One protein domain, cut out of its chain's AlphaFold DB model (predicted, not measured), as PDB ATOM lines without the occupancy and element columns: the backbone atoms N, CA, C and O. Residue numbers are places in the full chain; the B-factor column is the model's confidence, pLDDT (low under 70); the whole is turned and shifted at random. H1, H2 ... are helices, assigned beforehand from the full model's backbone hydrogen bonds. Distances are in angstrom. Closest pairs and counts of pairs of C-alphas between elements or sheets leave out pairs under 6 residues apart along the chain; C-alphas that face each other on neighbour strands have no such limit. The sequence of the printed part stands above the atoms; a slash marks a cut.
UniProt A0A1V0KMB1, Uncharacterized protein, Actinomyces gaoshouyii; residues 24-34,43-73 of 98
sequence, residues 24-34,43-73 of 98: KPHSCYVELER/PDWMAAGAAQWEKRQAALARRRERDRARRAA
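AT A GLANCE: This is residues 24 to 34 and 43 to 73 of the 98 residues of an uncharacterized protein of Actinomyces gaoshouyii (UniProt A0A1V0KMB1). A short helix, H1, is set crosswise on the first part of a long, straight helix, H2, whose residues 57 to 73 stick out free as a long arm. The printed part has 42 residues with two named helices, H1 then H2, and no named strand; the class is all helix. It is only just extended, close to loose, with a radius of gyration of the C-alphas of 13.7 A, and a rod spanning 45 by 17 by 12 A.

IN THESE COORDINATES: H1, residues 25 to 34, begins with C-alpha 25 at (-35.368, -26.754, -7.853) and is 14.4 A long from first to last C-alpha. H2, residues 44 to 73, is 43.5 A long and ends with C-alpha 73 at (-12.855, -5.628, -24.467).

HOW THE PARTS SIT: H1 and H2 touch, H2 with residues 46 to 54 alone; the closest C-alphas, of Pro 25 and Gly 49, are 3.9 A apart. Their lines are about perpendicular, at 83 degrees. In H1 and H2 every O i to N i+4 pair is within hydrogen-bond range.

THE WHOLE: The C-alphas farthest apart, of Pro 43 and Ala 73, are 45.4 A apart. Residues 35 to 42 are not printed; C-alphas 34 and 43 are 16.2 A apart across this cut. No printed residue is under 70 in pLDDT.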
ATOM      1  N   LYS A  24     -36.166 -28.400  -3.288       83.31
ATOM      2  CA  LYS A  24     -35.643 -27.237  -4.012       83.31
ATOM      3  C   LYS A  24     -35.448 -27.570  -5.501       83.31
ATOM      4  O   LYS A  24     -35.050 -28.684  -5.831       83.31
ATOM      5  N   PRO A  25     -35.572 -26.580  -6.407       86.81
ATOM      6  CA  PRO A  25     -35.368 -26.754  -7.853       86.81
ATOM      7  C   PRO A  25     -34.051 -27.444  -8.236       86.81
ATOM      8  O   PRO A  25     -34.000 -28.237  -9.168       86.81
ATOM      9  N   HIS A  26     -32.983 -27.161  -7.481       88.06
ATOM     10  CA  HIS A  26     -31.689 -27.826  -7.637       88.06
ATOM     11  C   HIS A  26     -31.770 -29.331  -7.360       88.06
ATOM     12  O   HIS A  26     -31.236 -30.113  -8.137       88.06
ATOM     13  N   SER A  27     -32.444 -29.731  -6.278       86.31
ATOM     14  CA  SER A  27     -32.618 -31.136  -5.905       86.31
ATOM     15  C   SER A  27     -33.411 -31.887  -6.975       86.31
ATOM     16  O   SER A  27     -33.017 -32.983  -7.353       86.31
ATOM     17  N   CYS A  28     -34.460 -31.270  -7.534       86.12
ATOM     18  CA  CYS A  28     -35.222 -31.846  -8.647       86.12
ATOM     19  C   CYS A  28     -34.355 -32.064  -9.895       86.12
ATOM     20  O   CYS A  28     -34.424 -33.121 -10.515       86.12
ATOM     21  N   TYR A  29     -33.526 -31.079 -10.255       89.38
ATOM     22  CA  TYR A  29     -32.623 -31.193 -11.401       89.38
ATOM     23  C   TYR A  29     -31.569 -32.291 -11.202       89.38
ATOM     24  O   TYR A  29     -31.382 -33.123 -12.082       89.38
ATOM     25  N   VAL A  30     -30.911 -32.323 -10.036       87.38
ATOM     26  CA  VAL A  30     -29.879 -33.327  -9.723       87.38
ATOM     27  C   VAL A  30     -30.466 -34.738  -9.689       87.38
ATOM     28  O   VAL A  30     -29.828 -35.674 -10.168       87.38
ATOM     29  N   GLU A  31     -31.676 -34.895  -9.150       86.19
ATOM     30  CA  GLU A  31     -32.362 -36.187  -9.131       86.19
ATOM     31  C   GLU A  31     -32.643 -36.683 -10.553       86.19
ATOM     32  O   GLU A  31     -32.318 -37.827 -10.855       86.19
ATOM     33  N   LEU A  32     -33.147 -35.829 -11.453       86.38
ATOM     34  CA  LEU A  32     -33.397 -36.203 -12.850       86.38
ATOM     35  C   LEU A  32     -32.111 -36.438 -13.661       86.38
ATOM     36  O   LEU A  32     -32.091 -37.325 -14.510       86.38
ATOM     37  N   GLU A  33     -31.027 -35.702 -13.393       87.94
ATOM     38  CA  GLU A  33     -29.720 -35.959 -14.023       87.94
ATOM     39  C   GLU A  33     -29.142 -37.317 -13.613       87.94
ATOM     40  O   GLU A  33     -28.547 -38.023 -14.428       87.94
ATOM     41  N   ARG A  34     -29.285 -37.684 -12.336       85.88
ATOM     42  CA  ARG A  34     -28.718 -38.924 -11.798       85.88
ATOM     43  C   ARG A  34     -29.619 -40.133 -12.041       85.88
ATOM     44  O   ARG A  34     -29.120 -41.253 -12.160       85.88
ATOM     45  N   PRO A  43     -43.465 -36.228 -11.531       83.56
ATOM     46  CA  PRO A  43     -44.467 -35.330 -10.974       83.56
ATOM     47  C   PRO A  43     -44.285 -33.890 -11.475       83.56
ATOM     48  O   PRO A  43     -43.156 -33.390 -11.530       83.56
ATOM     49  N   ASP A  44     -45.387 -33.177 -11.726       85.75
ATOM     50  CA  ASP A  44     -45.372 -31.801 -12.256       85.75
ATOM     51  C   ASP A  44     -44.454 -30.850 -11.475       85.75
ATOM     52  O   ASP A  44     -43.738 -30.029 -12.050       85.75
ATOM     53  N   TRP A  45     -44.438 -30.960 -10.143       85.19
ATOM     54  CA  TRP A  45     -43.604 -30.110  -9.291       85.19
ATOM     55  C   TRP A  45     -42.100 -30.398  -9.457       85.19
ATOM     56  O   TRP A  45     -41.285 -29.486  -9.298       85.19
ATOM     57  N   MET A  46     -41.719 -31.630  -9.813       86.88
ATOM     58  CA  MET A  46     -40.332 -32.011 -10.085       86.88
ATOM     59  C   MET A  46     -39.906 -31.507 -11.460       86.88
ATOM     60  O   MET A  46     -38.853 -30.877 -11.573       86.88
ATOM     61  N   ALA A  47     -40.754 -31.710 -12.474       88.56
ATOM     62  CA  ALA A  47     -40.535 -31.185 -13.818       88.56
ATOM     63  C   ALA A  47     -40.395 -29.653 -13.796       88.56
ATOM     64  O   ALA A  47     -39.442 -29.096 -14.345       88.56
ATOM     65  N   ALA A  48     -41.284 -28.962 -13.077       90.19
ATOM     66  CA  ALA A  48     -41.221 -27.515 -12.896       90.19
ATOM     67  C   ALA A  48     -39.947 -27.070 -12.156       90.19
ATOM     68  O   ALA A  48     -39.314 -26.089 -12.557       90.19
ATOM     69  N   GLY A  49     -39.545 -27.794 -11.105       89.81
ATOM     70  CA  GLY A  49     -38.311 -27.530 -10.365       89.81
ATOM     71  C   GLY A  49     -37.060 -27.681 -11.235       89.81
ATOM     72  O   GLY A  49     -36.219 -26.781 -11.268       89.81
ATOM     73  N   ALA A  50     -36.962 -28.766 -12.003       91.06
ATOM     74  CA  ALA A  50     -35.852 -28.990 -12.923       91.06
ATOM     75  C   ALA A  50     -35.793 -27.908 -14.013       91.06
ATOM     76  O   ALA A  50     -34.757 -27.262 -14.187       91.06
ATOM     77  N   ALA A  51     -36.925 -27.597 -14.650       92.81
ATOM     78  CA  ALA A  51     -37.008 -26.538 -15.656       92.81
ATOM     79  C   ALA A  51     -36.641 -25.151 -15.089       92.81
ATOM     80  O   ALA A  51     -36.035 -24.318 -15.772       92.81
ATOM     81  N   GLN A  52     -36.985 -24.866 -13.829       93.94
ATOM     82  CA  GLN A  52     -36.579 -23.627 -13.163       93.94
ATOM     83  C   GLN A  52     -35.060 -23.566 -12.959       93.94
ATOM     84  O   GLN A  52     -34.454 -22.504 -13.148       93.94
ATOM     85  N   TRP A  53     -34.432 -24.685 -12.594       93.19
ATOM     86  CA  TRP A  53     -32.982 -24.752 -12.441       93.19
ATOM     87  C   TRP A  53     -32.247 -24.580 -13.771       93.19
ATOM     88  O   TRP A  53     -31.293 -23.804 -13.836       93.19
ATOM     89  N   GLU A  54     -32.723 -25.204 -14.844       93.12
ATOM     90  CA  GLU A  54     -32.157 -25.033 -16.187       93.12
ATOM     91  C   GLU A  54     -32.204 -23.574 -16.647       93.12
ATOM     92  O   GLU A  54     -31.192 -23.014 -17.077       93.12
ATOM     93  N   LYS A  55     -33.348 -22.899 -16.466       95.50
ATOM     94  CA  LYS A  55     -33.480 -21.458 -16.747       95.50
ATOM     95  C   LYS A  55     -32.460 -20.639 -15.957       95.50
ATOM     96  O   LYS A  55     -31.842 -19.719 -16.502       95.50
ATOM     97  N   ARG A  56     -32.246 -20.980 -14.681       94.94
ATOM     98  CA  ARG A  56     -31.232 -20.337 -13.836       94.94
ATOM     99  C   ARG A  56     -29.825 -20.579 -14.386       94.94
ATOM    100  O   ARG A  56     -29.072 -19.616 -14.525       94.94
ATOM    101  N   GLN A  57     -29.471 -21.809 -14.749       94.75
ATOM    102  CA  GLN A  57     -28.162 -22.131 -15.331       94.75
ATOM    103  C   GLN A  57     -27.916 -21.386 -16.644       94.75
ATOM    104  O   GLN A  57     -26.867 -20.756 -16.802       94.75
ATOM    105  N   ALA A  58     -28.903 -21.347 -17.539       95.19
ATOM    106  CA  ALA A  58     -28.827 -20.590 -18.784       95.19
ATOM    107  C   ALA A  58     -28.607 -19.087 -18.528       95.19
ATOM    108  O   ALA A  58     -27.770 -18.450 -19.176       95.19
ATOM    109  N   ALA A  59     -29.295 -18.506 -17.540       96.44
ATOM    110  CA  ALA A  59     -29.100 -17.110 -17.153       96.44
ATOM    111  C   ALA A  59     -27.687 -16.844 -16.599       96.44
ATOM    112  O   ALA A  59     -27.052 -15.849 -16.971       96.44
ATOM    113  N   LEU A  60     -27.161 -17.737 -15.750       96.06
ATOM    114  CA  LEU A  60     -25.785 -17.646 -15.253       96.06
ATOM    115  C   LEU A  60     -24.760 -17.783 -16.386       96.06
ATOM    116  O   LEU A  60     -23.780 -17.036 -16.400       96.06
ATOM    117  N   ALA A  61     -24.974 -18.691 -17.339       96.38
ATOM    118  CA  ALA A  61     -24.099 -18.876 -18.493       96.38
ATOM    119  C   ALA A  61     -24.018 -17.598 -19.343       96.38
ATOM    120  O   ALA A  61     -22.919 -17.094 -19.583       96.38
ATOM    121  N   ARG A  62     -25.169 -16.995 -19.672       97.19
ATOM    122  CA  ARG A  62     -25.241 -15.705 -20.383       97.19
ATOM    123  C   ARG A  62     -24.538 -14.587 -19.617       97.19
ATOM    124  O   ARG A  62     -23.830 -13.771 -20.204       97.19
ATOM    125  N   ARG A  63     -24.694 -14.532 -18.290       97.44
ATOM    126  CA  ARG A  63     -23.973 -13.557 -17.453       97.44
ATOM    127  C   ARG A  63     -22.460 -13.760 -17.540       97.44
ATOM    128  O   ARG A  63     -21.739 -12.794 -17.763       97.44
ATOM    129  N   ARG A  64     -21.983 -15.001 -17.410       97.69
ATOM    130  CA  ARG A  64     -20.552 -15.344 -17.509       97.69
ATOM    131  C   ARG A  64     -19.971 -15.001 -18.876       97.69
ATOM    132  O   ARG A  64     -18.820 -14.584 -18.957       97.69
ATOM    133  N   GLU A  65     -20.729 -15.189 -19.945       97.38
ATOM    134  CA  GLU A  65     -20.330 -14.794 -21.295       97.38
ATOM    135  C   GLU A  65     -20.181 -13.274 -21.421       97.38
ATOM    136  O   GLU A  65     -19.116 -12.802 -21.815       97.38
ATOM    137  N   ARG A  66     -21.177 -12.497 -20.971       97.62
ATOM    138  CA  ARG A  66     -21.078 -11.027 -20.939       97.62
ATOM    139  C   ARG A  66     -19.886 -10.545 -20.118       97.62
ATOM    140  O   ARG A  66     -19.182  -9.627 -20.534       97.62
ATOM    141  N   ASP A  67     -19.637 -11.162 -18.968       97.56
ATOM    142  CA  ASP A  67     -18.505 -10.809 -18.111       97.56
ATOM    143  C   ASP A  67     -17.160 -11.129 -18.784       97.56
ATOM    144  O   ASP A  67     -16.210 -10.347 -18.675       97.56
ATOM    145  N   ARG A  68     -17.072 -12.242 -19.525       97.81
ATOM    146  CA  ARG A  68     -15.899 -12.578 -20.346       97.81
ATOM    147  C   ARG A  68     -15.697 -11.561 -21.470       97.81
ATOM    148  O   ARG A  68     -14.591 -11.041 -21.593       97.81
ATOM    149  N   ALA A  69     -16.751 -11.204 -22.202       97.56
ATOM    150  CA  ALA A  69     -16.696 -10.205 -23.269       97.56
ATOM    151  C   ALA A  69     -16.247  -8.829 -22.751       97.56
ATOM    152  O   ALA A  69     -15.341  -8.218 -23.313       97.56
ATOM    153  N   ARG A  70     -16.788  -8.371 -21.613       97.81
ATOM    154  CA  ARG A  70     -16.380  -7.107 -20.968       97.81
ATOM    155  C   ARG A  70     -14.903  -7.100 -20.585       97.81
ATOM    156  O   ARG A  70     -14.209  -6.106 -20.788       97.81
ATOM    157  N   ARG A  71     -14.402  -8.205 -20.023       97.50
ATOM    158  CA  ARG A  71     -12.983  -8.334 -19.661       97.50
ATOM    159  C   ARG A  71     -12.085  -8.396 -20.893       97.50
ATOM    160  O   ARG A  71     -11.009  -7.810 -20.853       97.50
ATOM    161  N   ALA A  72     -12.514  -9.072 -21.957       97.38
ATOM    162  CA  ALA A  72     -11.791  -9.121 -23.223       97.38
ATOM    163  C   ALA A  72     -11.708  -7.730 -23.869       97.38
ATOM    164  O   ALA A  72     -10.608  -7.285 -24.173       97.38
ATOM    165  N   ALA A  73     -12.823  -6.997 -23.951       96.88
ATOM    166  CA  ALA A  73     -12.855  -5.628 -24.467       96.88
ATOM    167  C   ALA A  73     -11.936  -4.690 -23.669       96.88
ATOM    168  O   ALA A  73     -11.105  -3.999 -24.247       96.88
TER     169      ALA A  73